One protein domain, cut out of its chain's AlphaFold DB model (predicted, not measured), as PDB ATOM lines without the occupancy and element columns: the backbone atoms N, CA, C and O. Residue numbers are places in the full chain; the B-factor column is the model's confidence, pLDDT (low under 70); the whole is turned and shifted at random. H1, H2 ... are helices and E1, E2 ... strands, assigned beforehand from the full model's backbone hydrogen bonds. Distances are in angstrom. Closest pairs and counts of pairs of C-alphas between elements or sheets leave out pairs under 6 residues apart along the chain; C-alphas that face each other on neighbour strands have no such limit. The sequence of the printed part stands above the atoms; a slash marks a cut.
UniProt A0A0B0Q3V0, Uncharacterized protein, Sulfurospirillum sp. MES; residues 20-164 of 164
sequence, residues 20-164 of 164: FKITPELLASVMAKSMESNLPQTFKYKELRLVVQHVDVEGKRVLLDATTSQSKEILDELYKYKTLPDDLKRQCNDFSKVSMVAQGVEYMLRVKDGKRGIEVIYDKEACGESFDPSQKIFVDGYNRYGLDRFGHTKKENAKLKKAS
ATOM      1  N   PHE A  20     191.727 192.153 149.170       53.38
ATOM      2  CA  PHE A  20     191.931 191.355 147.975       53.38
ATOM      3  C   PHE A  20     192.436 192.337 146.921       53.38
ATOM      4  O   PHE A  20     191.668 192.933 146.169       53.38
ATOM      5  N   LYS A  21     193.752 192.579 146.918       64.31
ATOM      6  CA  LYS A  21     194.417 193.184 145.775       64.31
ATOM      7  C   LYS A  21     194.169 192.219 144.633       64.31
ATOM      8  O   LYS A  21     194.703 191.115 144.635       64.31
ATOM      9  N   ILE A  22     193.293 192.616 143.720       78.00
ATOM     10  CA  ILE A  22     193.019 191.859 142.511       78.00
ATOM     11  C   ILE A  22     194.343 191.778 141.749       78.00
ATOM     12  O   ILE A  22     194.846 192.795 141.270       78.00
ATOM     13  N   THR A  23     194.952 190.592 141.725       87.62
ATOM     14  CA  THR A  23     196.220 190.377 141.028       87.62
ATOM     15  C   THR A  23     195.960 189.991 139.570       87.62
ATOM     16  O   THR A  23     194.892 189.453 139.255       87.62
ATOM     17  N   PRO A  24     196.921 190.227 138.661       86.62
ATOM     18  CA  PRO A  24     196.807 189.801 137.268       86.62
ATOM     19  C   PRO A  24     196.556 188.293 137.107       86.62
ATOM     20  O   PRO A  24     195.850 187.880 136.196       86.62
ATOM     21  N   GLU A  25     197.087 187.463 138.005       90.62
ATOM     22  CA  GLU A  25     196.892 186.005 138.013       90.62
ATOM     23  C   GLU A  25     195.446 185.623 138.351       90.62
ATOM     24  O   GLU A  25     194.854 184.744 137.717       90.62
ATOM     25  N   LEU A  26     194.852 186.312 139.331       88.00
ATOM     26  CA  LEU A  26     193.448 186.120 139.680       88.00
ATOM     27  C   LEU A  26     192.543 186.555 138.521       88.00
ATOM     28  O   LEU A  26     191.599 185.847 138.177       88.00
ATOM     29  N   LEU A  27     192.856 187.684 137.882       90.25
ATOM     30  CA  LEU A  27     192.130 188.165 136.705       90.25
ATOM     31  C   LEU A  27     192.236 187.193 135.532       90.25
ATOM     32  O   LEU A  27     191.212 186.850 134.949       90.25
ATOM     33  N   ALA A  28     193.438 186.704 135.216       91.44
ATOM     34  CA  ALA A  28     193.644 185.713 134.163       91.44
ATOM     35  C   ALA A  28     192.796 184.454 134.415       91.44
ATOM     36  O   ALA A  28     192.125 183.967 133.508       91.44
ATOM     37  N   SER A  29     192.747 183.992 135.669       91.69
ATOM     38  CA  SER A  29     191.914 182.861 136.099       91.69
ATOM     39  C   SER A  29     190.417 183.107 135.883       91.69
ATOM     40  O   SER A  29     189.724 182.250 135.338       91.69
ATOM     41  N   VAL A  30     189.911 184.288 136.256       90.00
ATOM     42  CA  VAL A  30     188.505 184.669 136.025       90.00
ATOM     43  C   VAL A  30     188.189 184.744 134.529       90.00
ATOM     44  O   VAL A  30     187.162 184.222 134.092       90.00
ATOM     45  N   MET A  31     189.082 185.341 133.733       90.50
ATOM     46  CA  MET A  31     188.912 185.455 132.283       90.50
ATOM     47  C   MET A  31     188.887 184.078 131.618       90.50
ATOM     48  O   MET A  31     187.958 183.794 130.864       90.50
ATOM     49  N   ALA A  32     189.829 183.193 131.946       90.56
ATOM     50  CA  ALA A  32     189.842 181.830 131.429       90.56
ATOM     51  C   ALA A  32     188.568 181.062 131.795       90.56
ATOM     52  O   ALA A  32     187.912 180.493 130.920       90.56
ATOM     53  N   LYS A  33     188.147 181.138 133.066       91.12
ATOM     54  CA  LYS A  33     186.942 180.454 133.539       91.12
ATOM     55  C   LYS A  33     185.678 180.926 132.823       91.12
ATOM     56  O   LYS A  33     184.792 180.121 132.542       91.12
ATOM     57  N   SER A  34     185.600 182.216 132.497       89.25
ATOM     58  CA  SER A  34     184.480 182.772 131.731       89.25
ATOM     59  C   SER A  34     184.399 182.211 130.303       89.25
ATOM     60  O   SER A  34     183.306 182.079 129.749       89.25
ATOM     61  N   MET A  35     185.540 181.827 129.721       87.88
ATOM     62  CA  MET A  35     185.634 181.313 128.353       87.88
ATOM     63  C   MET A  35     185.361 179.808 128.261       87.88
ATOM     64  O   MET A  35     184.819 179.376 127.247       87.88
ATOM     65  N   GLU A  36     185.656 179.026 129.308       86.81
ATOM     66  CA  GLU A  36     185.470 177.560 129.326       86.81
ATOM     67  C   GLU A  36     184.061 177.120 128.899       86.81
ATOM     68  O   GLU A  36     183.910 176.170 128.135       86.81
ATOM     69  N   SER A  37     183.024 177.831 129.356       85.31
ATOM     70  CA  SER A  37     181.621 177.485 129.070       85.31
ATOM     71  C   SER A  37     181.222 177.609 127.594       85.31
ATOM     72  O   SER A  37     180.190 177.076 127.195       85.31
ATOM     73  N   ASN A  38     182.039 178.288 126.783       86.44
ATOM     74  CA  ASN A  38     181.768 178.567 125.374       86.44
ATOM     75  C   ASN A  38     182.676 177.774 124.420       86.44
ATOM     76  O   ASN A  38     182.680 178.040 123.215       86.44
ATOM     77  N   LEU A  39     183.455 176.816 124.936       90.81
ATOM     78  CA  LEU A  39     184.339 175.981 124.127       90.81
ATOM     79  C   LEU A  39     183.628 174.710 123.613       90.81
ATOM     80  O   LEU A  39     182.835 174.115 124.342       90.81
ATOM     81  N   PRO A  40     183.940 174.244 122.387       93.25
ATOM     82  CA  PRO A  40     184.861 174.858 121.430       93.25
ATOM     83  C   PRO A  40     184.259 176.100 120.752       93.25
ATOM     84  O   PRO A  40     183.133 176.071 120.255       93.25
ATOM     85  N   GLN A  41     185.045 177.174 120.648       91.94
ATOM     86  CA  GLN A  41     184.612 178.434 120.043       91.94
ATOM     87  C   GLN A  41     185.238 178.623 118.660       91.94
ATOM     88  O   GLN A  41     186.456 178.569 118.494       91.94
ATOM     89  N   THR A  42     184.405 178.871 117.646       91.56
ATOM     90  CA  THR A  42     184.879 179.180 116.289       91.56
ATOM     91  C   THR A  42     184.971 180.691 116.079       91.56
ATOM     92  O   THR A  42     183.962 181.387 116.142       91.56
ATOM     93  N   PHE A  43     186.158 181.169 115.720       87.69
ATOM     94  CA  PHE A  43     186.418 182.523 115.244       87.69
ATOM     95  C   PHE A  43     186.540 182.522 113.722       87.69
ATOM     96  O   PHE A  43     187.180 181.641 113.136       87.69
ATOM     97  N   LYS A  44     185.905 183.503 113.077       88.50
ATOM     98  CA  LYS A  44     185.935 183.680 111.623       88.50
ATOM     99  C   LYS A  44     186.373 185.096 111.275       88.50
ATOM    100  O   LYS A  44     185.888 186.049 111.877       88.50
ATOM    101  N   TYR A  45     187.244 185.221 110.281       83.56
ATOM    102  CA  TYR A  45     187.615 186.495 109.672       83.56
ATOM    103  C   TYR A  45     187.757 186.295 108.165       83.56
ATOM    104  O   TYR A  45     188.634 185.553 107.723       83.56
ATOM    105  N   LYS A  46     186.890 186.936 107.370       86.00
ATOM    106  CA  LYS A  46     186.723 186.608 105.941       86.00
ATOM    107  C   LYS A  46     186.453 185.094 105.801       86.00
ATOM    108  O   LYS A  46     185.630 184.554 106.536       86.00
ATOM    109  N   GLU A  47     187.194 184.411 104.931       88.81
ATOM    110  CA  GLU A  47     187.138 182.954 104.737       88.81
ATOM    111  C   GLU A  47     188.037 182.164 105.712       88.81
ATOM    112  O   GLU A  47     188.112 180.938 105.632       88.81
ATOM    113  N   LEU A  48     188.753 182.840 106.622       90.06
ATOM    114  CA  LEU A  48     189.649 182.197 107.584       90.06
ATOM    115  C   LEU A  48     188.875 181.727 108.809       90.06
ATOM    116  O   LEU A  48     188.062 182.466 109.373       90.06
ATOM    117  N   ARG A  49     189.185 180.513 109.260       91.56
ATOM    118  CA  ARG A  49     188.584 179.898 110.438       91.56
ATOM    119  C   ARG A  49     189.643 179.448 111.435       91.56
ATOM    120  O   ARG A  49     190.619 178.784 111.086       91.56
ATOM    121  N   LEU A  50     189.379 179.735 112.701       91.25
ATOM    122  CA  LEU A  50     190.159 179.261 113.832       91.25
ATOM    123  C   LEU A  50     189.206 178.734 114.905       91.25
ATOM    124  O   LEU A  50     188.181 179.351 115.183       91.25
ATOM    125  N   VAL A  51     189.505 177.571 115.476       93.38
ATOM    126  CA  VAL A  51     188.666 176.944 116.503       93.38
ATOM    127  C   VAL A  51     189.474 176.823 117.781       93.38
ATOM    128  O   VAL A  51     190.405 176.021 117.827       93.38
ATOM    129  N   VAL A  52     189.119 177.609 118.795       94.12
ATOM    130  CA  VAL A  52     189.667 177.482 120.148       94.12
ATOM    131  C   VAL A  52     189.012 176.272 120.799       94.12
ATOM    132  O   VAL A  52     187.786 176.197 120.887       94.12
ATOM    133  N   GLN A  53     189.828 175.307 121.203       93.94
ATOM    134  CA  GLN A  53     189.381 174.059 121.817       93.94
ATOM    135  C   GLN A  53     189.583 174.059 123.329       93.94
ATOM    136  O   GLN A  53     188.781 173.466 124.043       93.94
ATOM    137  N   HIS A  54     190.646 174.711 123.800       94.56
ATOM    138  CA  HIS A  54     191.024 174.720 125.206       94.56
ATOM    139  C   HIS A  54     191.453 176.118 125.646       94.56
ATOM    140  O   HIS A  54     192.002 176.886 124.849       94.56
ATOM    141  N   VAL A  55     191.196 176.435 126.912       93.94
ATOM    142  CA  VAL A  55     191.678 177.646 127.573       93.94
ATOM    143  C   VAL A  55     192.374 177.219 128.863       93.94
ATOM    144  O   VAL A  55     191.785 176.501 129.663       93.94
ATOM    145  N   ASP A  56     193.607 177.673 129.061       93.50
ATOM    146  CA  ASP A  56     194.434 177.416 130.244       93.50
ATOM    147  C   ASP A  56     194.922 178.726 130.869       93.50
ATOM    148  O   ASP A  56     194.823 179.799 130.267       93.50
ATOM    149  N   VAL A  57     195.506 178.642 132.067       93.44
ATOM    150  CA  VAL A  57     196.156 179.781 132.730       93.44
ATOM    151  C   VAL A  57     197.547 179.412 133.222       93.44
ATOM    152  O   VAL A  57     197.740 178.400 133.890       93.44
ATOM    153  N   GLU A  58     198.512 180.280 132.933       93.12
ATOM    154  CA  GLU A  58     199.885 180.202 133.428       93.12
ATOM    155  C   GLU A  58     200.268 181.550 134.057       93.12
ATOM    156  O   GLU A  58     200.595 182.523 133.371       93.12
ATOM    157  N   GLY A  59     200.183 181.638 135.388       91.88
ATOM    158  CA  GLY A  59     200.376 182.896 136.111       91.88
ATOM    159  C   GLY A  59     199.370 183.959 135.658       91.88
ATOM    160  O   GLY A  59     198.164 183.768 135.769       91.88
ATOM    161  N   LYS A  60     199.865 185.086 135.138       92.31
ATOM    162  CA  LYS A  60     199.051 186.194 134.607       92.31
ATOM    163  C   LYS A  60     198.589 186.001 133.157       92.31
ATOM    164  O   LYS A  60     198.018 186.922 132.571       92.31
ATOM    165  N   ARG A  61     198.895 184.852 132.547       94.62
ATOM    166  CA  ARG A  61     198.666 184.600 131.125       94.62
ATOM    167  C   ARG A  61     197.517 183.629 130.904       94.62
ATOM    168  O   ARG A  61     197.550 182.514 131.409       94.62
ATOM    169  N   VAL A  62     196.559 184.032 130.080       94.75
ATOM    170  CA  VAL A  62     195.504 183.174 129.539       94.75
ATOM    171  C   VAL A  62     196.010 182.537 128.246       94.75
ATOM    172  O   VAL A  62     196.382 183.230 127.298       94.75
ATOM    173  N   LEU A  63     196.049 181.213 128.206       94.69
ATOM    174  CA  LEU A  63     196.486 180.427 127.060       94.69
ATOM    175  C   LEU A  63     195.252 179.957 126.288       94.69
ATOM    176  O   LEU A  63     194.372 179.326 126.857       94.69
ATOM    177  N   LEU A  64     195.187 180.260 124.997       94.50
ATOM    178  CA  LEU A  64     194.105 179.861 124.099       94.50
ATOM    179  C   LEU A  64     194.663 178.838 123.114       94.50
ATOM    180  O   LEU A  64     195.415 179.207 122.212       94.50
ATOM    181  N   ASP A  65     194.303 177.568 123.262       94.12
ATOM    182  CA  ASP A  65     194.720 176.535 122.318       94.12
ATOM    183  C   ASP A  65     193.699 176.394 121.206       94.12
ATOM    184  O   ASP A  65     192.535 176.038 121.417       94.12
ATOM    185  N   ALA A  66     194.166 176.658 119.997       93.81
ATOM    186  CA  ALA A  66     193.354 176.667 118.811       93.81
ATOM    187  C   ALA A  66     193.881 175.737 117.727       93.81
ATOM    188  O   ALA A  66     195.056 175.378 117.658       93.81
ATOM    189  N   THR A  67     192.972 175.388 116.830       93.12
ATOM    190  CA  THR A  67     193.241 174.577 115.649       93.12
ATOM    191  C   THR A  67     192.692 175.259 114.410       93.12
ATOM    192  O   THR A  67     191.699 175.990 114.458       93.12
ATOM    193  N   THR A  68     193.358 175.026 113.289       91.06
ATOM    194  CA  THR A  68     192.937 175.498 111.974       91.06
ATOM    195  C   THR A  68     193.489 174.567 110.903       91.06
ATOM    196  O   THR A  68     194.551 173.978 111.083       91.06
ATOM    197  N   SER A  69     192.775 174.450 109.786       89.94
ATOM    198  CA  SER A  69     193.279 173.820 108.561       89.94
ATOM    199  C   SER A  69     193.872 174.836 107.578       89.94
ATOM    200  O   SER A  69     194.279 174.452 106.487       89.94
ATOM    201  N   GLN A  70     193.864 176.126 107.933       90.38
ATOM    202  CA  GLN A  70     194.190 177.257 107.057       90.38
ATOM    203  C   GLN A  70     195.395 178.053 107.590       90.38
ATOM    204  O   GLN A  70     195.414 179.285 107.555       90.38
ATOM    205  N   SER A  71     196.394 177.372 108.172       87.81
ATOM    206  CA  SER A  71     197.533 178.056 108.807       87.81
ATOM    207  C   SER A  71     198.324 178.912 107.823       87.81
ATOM    208  O   SER A  71     198.762 180.006 108.172       87.81
ATOM    209  N   LYS A  72     198.477 178.443 106.581       87.25
ATOM    210  CA  LYS A  72     199.178 179.172 105.526       87.25
ATOM    211  C   LYS A  72     198.446 180.466 105.184       87.25
ATOM    212  O   LYS A  72     199.065 181.520 105.176       87.25
ATOM    213  N   GLU A  73     197.139 180.396 104.966       90.00
ATOM    214  CA  GLU A  73     196.304 181.536 104.602       90.00
ATOM    215  C   GLU A  73     196.222 182.560 105.742       90.00
ATOM    216  O   GLU A  73     196.251 183.763 105.493       90.00
ATOM    217  N   ILE A  74     196.180 182.094 106.997       87.75
ATOM    218  CA  ILE A  74     196.256 182.962 108.180       87.75
ATOM    219  C   ILE A  74     197.596 183.698 108.220       87.75
ATOM    220  O   ILE A  74     197.615 184.914 108.396       87.75
ATOM    221  N   LEU A  75     198.715 182.993 108.036       85.44
ATOM    222  CA  LEU A  75     200.039 183.620 108.019       85.44
ATOM    223  C   LEU A  75     200.186 184.607 106.857       85.44
ATOM    224  O   LEU A  75     200.689 185.709 107.063       85.44
ATOM    225  N   ASP A  76     199.717 184.243 105.665       88.12
ATOM    226  CA  ASP A  76     199.753 185.104 104.484       88.12
ATOM    227  C   ASP A  76     198.926 186.381 104.698       88.12
ATOM    228  O   ASP A  76     199.344 187.459 104.277       88.12
ATOM    229  N   GLU A  77     197.780 186.299 105.380       86.81
ATOM    230  CA  GLU A  77     196.986 187.474 105.749       86.81
ATOM    231  C   GLU A  77     197.691 188.328 106.811       86.81
ATOM    232  O   GLU A  77     197.786 189.543 106.647       86.81
ATOM    233  N   LEU A  78     198.238 187.712 107.865       81.69
ATOM    234  CA  LEU A  78     198.958 188.422 108.926       81.69
ATOM    235  C   LEU A  78     200.187 189.168 108.386       81.69
ATOM    236  O   LEU A  78     200.422 190.315 108.760       81.69
ATOM    237  N   TYR A  79     200.942 188.565 107.463       80.62
ATOM    238  CA  TYR A  79     202.153 189.173 106.901       80.62
ATOM    239  C   TYR A  79     201.905 190.357 105.960       80.62
ATOM    240  O   TYR A  79     202.853 191.097 105.670       80.62
ATOM    241  N   LYS A  80     200.666 190.583 105.501       84.12
ATOM    242  CA  LYS A  80     200.316 191.785 104.719       84.12
ATOM    243  C   LYS A  80     200.445 193.058 105.547       84.12
ATOM    244  O   LYS A  80     200.772 194.114 105.007       84.12
ATOM    245  N   TYR A  81     200.201 192.965 106.849       77.31
ATOM    246  CA  TYR A  81     200.122 194.119 107.728       77.31
ATOM    247  C   TYR A  81     201.467 194.359 108.415       77.31
ATOM    248  O   TYR A  81     201.884 193.607 109.288       77.31
ATOM    249  N   LYS A  82     202.157 195.441 108.029       77.88
ATOM    250  CA  LYS A  82     203.305 195.965 108.799       77.88
ATOM    251  C   LYS A  82     202.859 196.699 110.067       77.88
ATOM    252  O   LYS A  82     203.605 196.791 111.028       77.88
ATOM    253  N   THR A  83     201.642 197.223 110.036       80.00
ATOM    254  CA  THR A  83     200.948 197.892 111.135       80.00
ATOM    255  C   THR A  83     199.496 197.444 111.100       80.00
ATOM    256  O   THR A  83     198.977 197.168 110.014       80.00
ATOM    257  N   LEU A  84     198.818 197.400 112.247       76.50
ATOM    258  CA  LEU A  84     197.390 197.083 112.269       76.50
ATOM    259  C   LEU A  84     196.590 198.104 111.428       76.50
ATOM    260  O   LEU A  84     196.819 199.307 111.567       76.50
ATOM    261  N   PRO A  85     195.660 197.654 110.573       81.25
ATOM    262  CA  PRO A  85     194.619 198.496 109.983       81.25
ATOM    263  C   PRO A  85     193.838 199.284 111.040       81.25
ATOM    264  O   PRO A  85     193.689 198.815 112.168       81.25
ATOM    265  N   ASP A  86     193.324 200.467 110.702       83.06
ATOM    266  CA  ASP A  86     192.690 201.358 111.687       83.06
ATOM    267  C   ASP A  86     191.400 200.782 112.295       83.06
ATOM    268  O   ASP A  86     191.128 200.972 113.483       83.06
ATOM    269  N   ASP A  87     190.635 200.013 111.519       81.75
ATOM    270  CA  ASP A  87     189.482 199.252 112.003       81.75
ATOM    271  C   ASP A  87     189.902 198.198 113.038       81.75
ATOM    272  O   ASP A  87     189.303 198.105 114.114       81.75
ATOM    273  N   LEU A  88     190.987 197.467 112.765       79.88
ATOM    274  CA  LEU A  88     191.545 196.486 113.692       79.88
ATOM    275  C   LEU A  88     192.186 197.144 114.915       79.88
ATOM    276  O   LEU A  88     192.027 196.624 116.015       79.88
ATOM    277  N   LYS A  89     192.836 198.308 114.784       81.81
ATOM    278  CA  LYS A  89     193.337 199.085 115.934       81.81
ATOM    279  C   LYS A  89     192.207 199.460 116.886       81.81
ATOM    280  O   LYS A  89     192.380 199.367 118.099       81.81
ATOM    281  N   ARG A  90     191.049 199.868 116.359       83.00
ATOM    282  CA  ARG A  90     189.882 200.206 117.184       83.00
ATOM    283  C   ARG A  90     189.365 198.985 117.938       83.00
ATOM    284  O   ARG A  90     189.221 199.052 119.154       83.00
ATOM    285  N   GLN A  91     189.169 197.864 117.243       82.06
ATOM    286  CA  GLN A  91     188.735 196.607 117.866       82.06
ATOM    287  C   GLN A  91     189.732 196.114 118.921       82.06
ATOM    288  O   GLN A  91     189.332 195.690 119.999       82.06
ATOM    289  N   CYS A  92     191.026 196.232 118.632       81.50
ATOM    290  CA  CYS A  92     192.114 195.927 119.551       81.50
ATOM    291  C   CYS A  92     192.012 196.802 120.819       81.50
ATOM    292  O   CYS A  92     191.975 196.289 121.935       81.50
ATOM    293  N   ASN A  93     191.859 198.120 120.663       81.44
ATOM    294  CA  ASN A  93     191.709 199.051 121.785       81.44
ATOM    295  C   ASN A  93     190.430 198.841 122.605       81.44
ATOM    296  O   ASN A  93     190.418 199.099 123.806       81.44
ATOM    297  N   ASP A  94     189.342 198.398 121.987       82.75
ATOM    298  CA  ASP A  94     188.120 198.083 122.723       82.75
ATOM    299  C   ASP A  94     188.245 196.741 123.450       82.75
ATOM    300  O   ASP A  94     187.846 196.631 124.610       82.75
ATOM    301  N   PHE A  95     188.900 195.755 122.830       81.19
ATOM    302  CA  PHE A  95     189.207 194.484 123.472       81.19
ATOM    303  C   PHE A  95     190.152 194.656 124.669       81.19
ATOM    304  O   PHE A  95     189.902 194.062 125.713       81.19
ATOM    305  N   SER A  96     191.198 195.487 124.576       80.62
ATOM    306  CA  SER A  96     192.159 195.707 125.673       80.62
ATOM    307  C   SER A  96     191.509 196.245 126.956       80.62
ATOM    308  O   SER A  96     191.956 195.914 128.058       80.62
ATOM    309  N   LYS A  97     190.421 197.019 126.829       79.81
ATOM    310  CA  LYS A  97     189.641 197.549 127.961       79.81
ATOM    311  C   LYS A  97     188.855 196.466 128.692       79.81
ATOM    312  O   LYS A  97     188.712 196.544 129.908       79.81
ATOM    313  N   VAL A  98     188.336 195.476 127.965       82.69
ATOM    314  CA  VAL A  98     187.502 194.404 128.538       82.69
ATOM    315  C   VAL A  98     188.304 193.161 128.914       82.69
ATOM    316  O   VAL A  98     187.862 192.376 129.744       82.69
ATOM    317  N   SER A  99     189.497 192.987 128.344       81.12
ATOM    318  CA  SER A  99     190.352 191.819 128.565       81.12
ATOM    319  C   SER A  99     191.313 191.966 129.749       81.12
ATOM    320  O   SER A  99     192.130 191.080 129.989       81.12
ATOM    321  N   MET A 100     191.209 193.055 130.518       86.75
ATOM    322  CA  MET A 100     192.030 193.331 131.710       86.75
ATOM    323  C   MET A 100     193.540 193.392 131.427       86.75
ATOM    324  O   MET A 100     194.368 193.304 132.333       86.75
ATOM    325  N   VAL A 101     193.922 193.615 130.168       86.62
ATOM    326  CA  VAL A 101     195.327 193.706 129.749       86.62
ATOM    327  C   VAL A 101     196.017 194.933 130.340       86.62
ATOM    328  O   VAL A 101     197.161 194.853 130.788       86.62
ATOM    329  N   ALA A 102     195.294 196.051 130.460       83.25
ATOM    330  CA  ALA A 102     195.773 197.230 131.184       83.25
ATOM    331  C   ALA A 102     196.057 196.949 132.674       83.25
ATOM    332  O   ALA A 102     196.852 197.650 133.294       83.25
ATOM    333  N   GLN A 103     195.436 195.910 133.241       84.88
ATOM    334  CA  GLN A 103     195.645 195.459 134.619       84.88
ATOM    335  C   GLN A 103     196.727 194.373 134.720       84.88
ATOM    336  O   GLN A 103     196.941 193.823 135.794       84.88
ATOM    337  N   GLY A 104     197.438 194.081 133.626       87.12
ATOM    338  CA  GLY A 104     198.585 193.175 133.599       87.12
ATOM    339  C   GLY A 104     198.284 191.751 133.138       87.12
ATOM    340  O   GLY A 104     199.208 190.943 133.135       87.12
ATOM    341  N   VAL A 105     197.045 191.436 132.743       91.31
ATOM    342  CA  VAL A 105     196.723 190.144 132.116       91.31
ATOM    343  C   VAL A 105     197.384 190.062 130.737       91.31
ATOM    344  O   VAL A 105     197.448 191.046 130.005       91.31
ATOM    345  N   GLU A 106     197.869 188.882 130.372       93.69
ATOM    346  CA  GLU A 106     198.397 188.585 129.038       93.69
ATOM    347  C   GLU A 106     197.573 187.472 128.392       93.69
ATOM    348  O   GLU A 106     197.089 186.577 129.079       93.69
ATOM    349  N   TYR A 107     197.452 187.478 127.069       93.25
ATOM    350  CA  TYR A 107     196.841 186.388 126.314       93.25
ATOM    351  C   TYR A 107     197.867 185.800 125.356       93.25
ATOM    352  O   TYR A 107     198.664 186.520 124.754       93.25
ATOM    353  N   MET A 108     197.848 184.484 125.196       94.31
ATOM    354  CA  MET A 108     198.659 183.789 124.206       94.31
ATOM    355  C   MET A 108     197.788 182.807 123.442       94.31
ATOM    356  O   MET A 108     197.317 181.816 123.993       94.31
ATOM    357  N   LEU A 109     197.602 183.083 122.159       93.00
ATOM    358  CA  LEU A 109     196.950 182.176 121.232       93.00
ATOM    359  C   LEU A 109     197.990 181.206 120.680       93.00
ATOM    360  O   LEU A 109     198.936 181.635 120.025       93.00
ATOM    361  N   ARG A 110     197.803 179.909 120.914       93.62
ATOM    362  CA  ARG A 110     198.619 178.833 120.347       93.62
ATOM    363  C   ARG A 110     197.791 178.103 119.307       93.62
ATOM    364  O   ARG A 110     196.834 177.410 119.632       93.62
ATOM    365  N   VAL A 111     198.151 178.256 118.044       91.94
ATOM    366  CA  VAL A 111     197.504 177.559 116.939       91.94
ATOM    367  C   VAL A 111     198.356 176.362 116.558       91.94
ATOM    368  O   VAL A 111     199.478 176.508 116.067       91.94
ATOM    369  N   LYS A 112     197.810 175.168 116.777       82.94
ATOM    370  CA  LYS A 112     198.367 173.932 116.238       82.94
ATOM    371  C   LYS A 112     197.700 173.642 114.902       82.94
ATOM    372  O   LYS A 112     196.522 173.299 114.839       82.94
ATOM    373  N   ASP A 113     198.483 173.745 113.843       73.06
ATOM    374  CA  ASP A 113     198.247 173.019 112.603       73.06
ATOM    375  C   ASP A 113     199.374 171.991 112.523       73.06
ATOM    376  O   ASP A 113     200.522 172.352 112.768       73.06
ATOM    377  N   GLY A 114     199.091 170.717 112.245       65.75
ATOM    378  CA  GLY A 114     200.035 169.592 112.387       65.75
ATOM    379  C   GLY A 114     201.386 169.740 111.660       65.75
ATOM    380  O   GLY A 114     202.247 168.877 111.799       65.75
ATOM    381  N   LYS A 115     201.580 170.823 110.898       64.38
ATOM    382  CA  LYS A 115     202.810 171.217 110.206       64.38
ATOM    383  C   LYS A 115     203.583 172.371 110.859       64.38
ATOM    384  O   LYS A 115     204.796 172.415 110.684       64.38
ATOM    385  N   ARG A 116     202.921 173.326 111.528       72.12
ATOM    386  CA  ARG A 116     203.549 174.546 112.076       72.12
ATOM    387  C   ARG A 116     202.859 175.008 113.353       72.12
ATOM    388  O   ARG A 116     201.632 175.023 113.436       72.12
ATOM    389  N   GLY A 117     203.660 175.438 114.322       85.69
ATOM    390  CA  GLY A 117     203.152 176.100 115.523       85.69
ATOM    391  C   GLY A 117     203.095 177.605 115.297       85.69
ATOM    392  O   GLY A 117     204.131 178.207 115.017       85.69
ATOM    393  N   ILE A 118     201.913 178.209 115.411       91.12
ATOM    394  CA  ILE A 118     201.770 179.670 115.428       91.12
ATOM    395  C   ILE A 118     201.447 180.078 116.857       91.12
ATOM    396  O   ILE A 118     200.499 179.567 117.446       91.12
ATOM    397  N   GLU A 119     202.209 181.009 117.407       92.88
ATOM    398  CA  GLU A 119     201.931 181.608 118.705       92.88
ATOM    399  C   GLU A 119     201.746 183.112 118.521       92.88
ATOM    400  O   GLU A 119     202.551 183.767 117.860       92.88
ATOM    401  N   VAL A 120     200.682 183.671 119.087       91.38
ATOM    402  CA  VAL A 120     200.423 185.112 119.066       91.38
ATOM    403  C   VAL A 120     200.276 185.594 120.496       91.38
ATOM    404  O   VAL A 120     199.434 185.086 121.233       91.38
ATOM    405  N   ILE A 121     201.097 186.565 120.885       91.81
ATOM    406  CA  ILE A 121     201.060 187.175 122.216       91.81
ATOM    407  C   ILE A 121     200.285 188.488 122.147       91.81
ATOM    408  O   ILE A 121     200.527 189.330 121.287       91.81
ATOM    409  N   TYR A 122     199.366 188.667 123.082       90.12
ATOM    410  CA  TYR A 122     198.606 189.890 123.261       90.12
ATOM    411  C   TYR A 122     198.784 190.371 124.701       90.12
ATOM    412  O   TYR A 122     198.272 189.771 125.646       90.12
ATOM    413  N   ASP A 123     199.554 191.439 124.867       89.38
ATOM    414  CA  ASP A 123     199.894 192.045 126.153       89.38
ATOM    415  C   ASP A 123     199.603 193.555 126.127       89.38
ATOM    416  O   ASP A 123     198.984 194.065 125.196       89.38
ATOM    417  N   LYS A 124     200.042 194.287 127.153       85.25
ATOM    418  CA  LYS A 124     199.811 195.736 127.284       85.25
ATOM    419  C   LYS A 124     200.361 196.587 126.134       85.25
ATOM    420  O   LYS A 124     199.975 197.745 126.021       85.25
ATOM    421  N   GLU A 125     201.298 196.060 125.349       84.75
ATOM    422  CA  GLU A 125     201.878 196.757 124.197       84.75
ATOM    423  C   GLU A 125     201.041 196.534 122.936       84.75
ATOM    424  O   GLU A 125     201.159 197.294 121.971       84.75
ATOM    425  N   ALA A 126     200.172 195.517 122.941       77.12
ATOM    426  CA  ALA A 126     199.203 195.321 121.883       77.12
ATOM    427  C   ALA A 126     198.305 196.561 121.766       77.12
ATOM    428  O   ALA A 126     197.900 197.162 122.760       77.12
ATOM    429  N   CYS A 127     197.988 196.941 120.527       75.62
ATOM    430  CA  CYS A 127     197.153 198.101 120.182       75.62
ATOM    431  C   CYS A 127     197.767 199.489 120.423       75.62
ATOM    432  O   CYS A 127     197.090 200.486 120.162       75.62
ATOM    433  N   GLY A 128     199.025 199.584 120.869       77.00
ATOM    434  CA  GLY A 128     199.742 200.860 120.916       77.00
ATOM    435  C   GLY A 128     199.910 201.487 119.524       77.00
ATOM    436  O   GLY A 128     199.911 200.788 118.510       77.00
ATOM    437  N   GLU A 129     200.085 202.809 119.452       74.81
ATOM    438  CA  GLU A 129     200.229 203.523 118.169       74.81
ATOM    439  C   GLU A 129     201.419 203.021 117.336       74.81
ATOM    440  O   GLU A 129     201.333 202.934 116.112       74.81
ATOM    441  N   SER A 130     202.504 202.629 118.007       77.94
ATOM    442  CA  SER A 130     203.712 202.058 117.407       77.94
ATOM    443  C   SER A 130     203.747 200.525 117.442       77.94
ATOM    444  O   SER A 130     204.822 199.938 117.323       77.94
ATOM    445  N   PHE A 131     202.608 199.863 117.668       82.94
ATOM    446  CA  PHE A 131     202.551 198.409 117.765       82.94
ATOM    447  C   PHE A 131     202.847 197.750 116.414       82.94
ATOM    448  O   PHE A 131     202.109 197.933 115.441       82.94
ATOM    449  N   ASP A 132     203.903 196.938 116.379       85.44
ATOM    450  CA  ASP A 132     204.223 196.053 115.263       85.44
ATOM    451  C   ASP A 132     203.764 194.618 115.583       85.44
ATOM    452  O   ASP A 132     204.406 193.931 116.391       85.44
ATOM    453  N   PRO A 133     202.703 194.114 114.922       83.88
ATOM    454  CA  PRO A 133     202.227 192.744 115.105       83.88
ATOM    455  C   PRO A 133     203.312 191.687 114.871       83.88
ATOM    456  O   PRO A 133     203.307 190.638 115.516       83.88
ATOM    457  N   SER A 134     204.283 191.966 113.993       87.81
ATOM    458  CA  SER A 134     205.359 191.033 113.641       87.81
ATOM    459  C   SER A 134     206.289 190.726 114.813       87.81
ATOM    460  O   SER A 134     207.020 189.742 114.743       87.81
ATOM    461  N   GLN A 135     206.288 191.545 115.871       89.88
ATOM    462  CA  GLN A 135     207.063 191.289 117.086       89.88
ATOM    463  C   GLN A 135     206.400 190.256 118.001       89.88
ATOM    464  O   GLN A 135     207.108 189.583 118.750       89.88
ATOM    465  N   LYS A 136     205.067 190.124 117.936       90.94
ATOM    466  CA  LYS A 136     204.275 189.262 118.823       90.94
ATOM    467  C   LYS A 136     203.698 188.018 118.140       90.94
ATOM    468  O   LYS A 136     203.058 187.213 118.812       90.94
ATOM    469  N   ILE A 137     203.912 187.858 116.834       90.62
ATOM    470  CA  ILE A 137     203.563 186.651 116.076       90.62
ATOM    471  C   ILE A 137     204.824 185.803 115.916       90.62
ATOM    472  O   ILE A 137     205.791 186.225 115.280       90.62
ATOM    473  N   PHE A 138     204.797 184.596 116.463       92.31
ATOM    474  CA  PHE A 138     205.882 183.629 116.419       92.31
ATOM    475  C   PHE A 138     205.444 182.432 115.593       92.31
ATOM    476  O   PHE A 138     204.371 181.870 115.802       92.31
ATOM    477  N   VAL A 139     206.290 182.025 114.657       91.00
ATOM    478  CA  VAL A 139     206.068 180.830 113.854       91.00
ATOM    479  C   VAL A 139     207.227 179.883 114.089       91.00
ATOM    480  O   VAL A 139     208.391 180.252 113.934       91.00
ATOM    481  N   ASP A 140     206.903 178.667 114.516       89.88
ATOM    482  CA  ASP A 140     207.877 177.653 114.919       89.88
ATOM    483  C   ASP A 140     208.839 178.178 116.013       89.88
ATOM    484  O   ASP A 140     210.035 177.872 116.033       89.88
ATOM    485  N   GLY A 141     208.299 179.009 116.916       90.69
ATOM    486  CA  GLY A 141     208.978 179.568 118.088       90.69
ATOM    487  C   GLY A 141     209.747 180.876 117.866       90.69
ATOM    488  O   GLY A 141     210.344 181.374 118.816       90.69
ATOM    489  N   TYR A 142     209.749 181.443 116.654       93.19
ATOM    490  CA  TYR A 142     210.477 182.682 116.349       93.19
ATOM    491  C   TYR A 142     209.611 183.673 115.573       93.19
ATOM    492  O   TYR A 142     208.828 183.284 114.710       93.19
ATOM    493  N   ASN A 143     209.769 184.960 115.860       92.69
ATOM    494  CA  ASN A 143     209.090 186.029 115.142       92.69
ATOM    495  C   ASN A 143     209.814 186.395 113.834       92.69
ATOM    496  O   ASN A 143     210.866 185.837 113.498       92.69
ATOM    497  N   ARG A 144     209.271 187.365 113.086       89.88
ATOM    498  CA  ARG A 144     209.840 187.813 111.798       89.88
ATOM    499  C   ARG A 144     211.288 188.313 111.912       89.88
ATOM    500  O   ARG A 144     212.029 188.257 110.934       89.88
ATOM    501  N   TYR A 145     211.686 188.774 113.092       91.75
ATOM    502  CA  TYR A 145     213.022 189.288 113.388       91.75
ATOM    503  C   TYR A 145     214.007 188.196 113.830       91.75
ATOM    504  O   TYR A 145     215.168 188.487 114.103       91.75
ATOM    505  N   GLY A 146     213.573 186.932 113.880       92.44
ATOM    506  CA  GLY A 146     214.409 185.804 114.286       92.44
ATOM    507  C   GLY A 146     214.617 185.699 115.797       92.44
ATOM    508  O   GLY A 146     215.529 184.988 116.226       92.44
ATOM    509  N   LEU A 147     213.779 186.384 116.580       94.62
ATOM    510  CA  LEU A 147     213.785 186.366 118.038       94.62
ATOM    511  C   LEU A 147     212.675 185.452 118.555       94.62
ATOM    512  O   LEU A 147     211.583 185.408 117.984       94.62
ATOM    513  N   ASP A 148     212.949 184.717 119.623       93.12
ATOM    514  CA  ASP A 148     211.917 184.012 120.373       93.12
ATOM    515  C   ASP A 148     211.124 184.977 121.270       93.12
ATOM    516  O   ASP A 148     211.374 186.186 121.312       93.12
ATOM    517  N   ARG A 149     210.157 184.438 122.015       89.00
ATOM    518  CA  ARG A 149     209.304 185.218 122.926       89.00
ATOM    519  C   ARG A 149     210.049 185.912 124.076       89.00
ATOM    520  O   ARG A 149     209.453 186.739 124.755       89.00
ATOM    521  N   PHE A 150     211.311 185.560 124.311       90.19
ATOM    522  CA  PHE A 150     212.175 186.142 125.337       90.19
ATOM    523  C   PHE A 150     213.205 187.117 124.747       90.19
ATOM    524  O   PHE A 150     213.991 187.701 125.489       90.19
ATOM    525  N   GLY A 151     213.194 187.325 123.427       90.75
ATOM    526  CA  GLY A 151     214.136 188.201 122.737       90.75
ATOM    527  C   GLY A 151     215.454 187.522 122.360       90.75
ATOM    528  O   GLY A 151     216.400 188.216 121.999       90.75
ATOM    529  N   HIS A 152     215.538 186.191 122.417       92.88
ATOM    530  CA  HIS A 152     216.741 185.445 122.056       92.88
ATOM    531  C   HIS A 152     216.709 184.964 120.610       92.88
ATOM    532  O   HIS A 152     215.710 184.459 120.099       92.88
ATOM    533  N   THR A 153     217.855 185.042 119.946       93.62
ATOM    534  CA  THR A 153     218.052 184.441 118.628       93.62
ATOM    535  C   THR A 153     218.184 182.917 118.716       93.62
ATOM    536  O   THR A 153     218.575 182.346 119.739       93.62
ATOM    537  N   LYS A 154     217.985 182.226 117.584       89.19
ATOM    538  CA  LYS A 154     218.258 180.776 117.454       89.19
ATOM    539  C   LYS A 154     219.649 180.377 117.956       89.19
ATOM    540  O   LYS A 154     219.813 179.320 118.566       89.19
ATOM    541  N   LYS A 155     220.658 181.213 117.689       89.94
ATOM    542  CA  LYS A 155     222.051 180.951 118.072       89.94
ATOM    543  C   LYS A 155     222.243 181.029 119.584       89.94
ATOM    544  O   LYS A 155     222.968 180.207 120.135       89.94
ATOM    545  N   GLU A 156     221.616 181.997 120.245       90.38
ATOM    546  CA  GLU A 156     221.677 182.148 121.704       90.38
ATOM    547  C   GLU A 156     220.968 180.991 122.403       90.38
ATOM    548  O   GLU A 156     221.567 180.345 123.261       90.38
ATOM    549  N   ASN A 157     219.775 180.619 121.940       88.75
ATOM    550  CA  ASN A 157     219.058 179.456 122.461       88.75
ATOM    551  C   ASN A 157     219.843 178.149 122.302       88.75
ATOM    552  O   ASN A 157     219.876 177.323 123.214       88.75
ATOM    553  N   ALA A 158     220.526 177.957 121.169       86.69
ATOM    554  CA  ALA A 158     221.386 176.793 120.968       86.69
ATOM    555  C   ALA A 158     222.581 176.753 121.940       86.69
ATOM    556  O   ALA A 158     223.063 175.667 122.257       86.69
ATOM    557  N   LYS A 159     223.066 177.910 122.410       89.25
ATOM    558  CA  LYS A 159     224.122 177.988 123.430       89.25
ATOM    559  C   LYS A 159     223.575 177.715 124.828       89.25
ATOM    560  O   LYS A 159     224.165 176.907 125.534       89.25
ATOM    561  N   LEU A 160     222.445 178.320 125.198       85.19
ATOM    562  CA  LEU A 160     221.798 178.112 126.501       85.19
ATOM    563  C   LEU A 160     221.456 176.634 126.732       85.19
ATOM    564  O   LEU A 160     221.764 176.092 127.787       85.19
ATOM    565  N   LYS A 161     220.936 175.950 125.704       82.19
ATOM    566  CA  LYS A 161     220.643 174.506 125.750       82.19
ATOM    567  C   LYS A 161     221.867 173.609 125.923       82.19
ATOM    568  O   LYS A 161     221.711 172.476 126.344       82.19
ATOM    569  N   LYS A 162     223.058 174.070 125.532       78.56
ATOM    570  CA  LYS A 162     224.314 173.326 125.725       78.56
ATOM    571  C   LYS A 162     224.957 173.605 127.082       78.56
ATOM    572  O   LYS A 162     225.864 172.880 127.468       78.56
ATOM    573  N   ALA A 163     224.549 174.688 127.739       71.81
ATOM    574  CA  ALA A 163     225.040 175.105 129.047       71.81
ATOM    575  C   ALA A 163     224.133 174.642 130.204       71.81
ATOM    576  O   ALA A 163     224.495 174.857 131.358       71.81
ATOM    577  N   SER A 164     222.973 174.054 129.889       62.44
ATOM    578  CA  SER A 164     222.041 173.406 130.825       62.44
ATOM    579  C   SER A 164     222.218 171.895 130.767       62.44
ATOM    580  O   SER A 164     222.028 171.250 131.817       62.44
TER     581      SER A 164
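What this domain is: This is residues 20 to 164 of the 164 residues of an uncharacterized protein of Sulfurospirillum sp. MES (UniProt A0A0B0Q3V0). A single twisted and curled sheet of six strands makes the core, with H1 packed along E2 and E3, H2 near the start of E2 and the turn between E4 and E5, and H3 off the sheet, where the loop of residues 123 to 136 reaches toward it. Past the E6 edge, residues 140 to 153 lead away from the sheet to H4, the element farthest from the mean of the C-alphas. The printed part has 145 residues, with four named helices and six named strands in the order H1 E1 E2 E3 H2 H3 E4 E5 E6 H4. The sheet, in the order E1 E2 E3 E4 E5 E6, is mixed, and the class is mixed, helices and strands. The whole is compact, with a radius of gyration of the C-alphas of 15.8 A and spans of 42 by 40 by 32 A.

Where its parts are: H1, residues 24 to 36, begins at C-alpha 24 (196.807, 189.801, 137.268) and is 18.5 A long. E1 is residues 41 to 45. E2, residues 48 to 58, is the longest strand at 27.9 A and bends by 62 degrees at residue 53. E3 is residues 61 to 67, 19.2 A. H2 is residues 71 to 78, 10.5 A. H3 is residues 86 to 98, 19.0 A. E4, residues 106 to 113, is 22.6 A long, and E5, residues 116 to 122, 19.6 A. E6 is residues 137 to 139. H4, residues 154 to 163, ends at C-alpha 163 (225.040, 175.105, 129.047).

How they stand to each other: E1, E2 and E3 form a meander, each strand the antiparallel neighbour of the one before, with N 43 and O 50 at 2.8 A and N 56 and O 63 at 2.9 A. E3 and E4 are parallel, with N 64 and O 108 at 2.8 A; with H2 and H3 between them they make a strand-helix-strand unit, two parallel neighbour strands joined through helices, whose crossover is right-handed. E4, E5 and E6 form a second meander, with N 109 and O 120 at 2.9 A and N 119 and O 138 at 2.8 A. H1 is on the sheet at a height of 8.1 A, over E2 and E3, and runs along the strands at 7 degrees to E3 on the local plane; the closest C-alphas of H1 and E3, those of Ala 28 and Val 62, are 5.6 A apart. H2 is on the sheet too, and its closest C-alpha pair with E2, Leu 48 and Ile 74, is 6.7 A apart. H3 and H4 are not on the sheet, and H3 is apart from H1 and H2. H1 and H2 have every O i to N i+4 pair within hydrogen-bond range, H3 has 7 of 9 and H4 5 of 6.

The domain as a whole: The C-alphas farthest apart, those of Asp 87 and Ala 163, are 46.2 A apart. The printed part has no cut. The links E5 to E6 and E6 to H4 are long, with 14 residues each. The mean pLDDT of the printed part is 86.7, and residues 20 to 21, 114 to 115 and 164 are under 70.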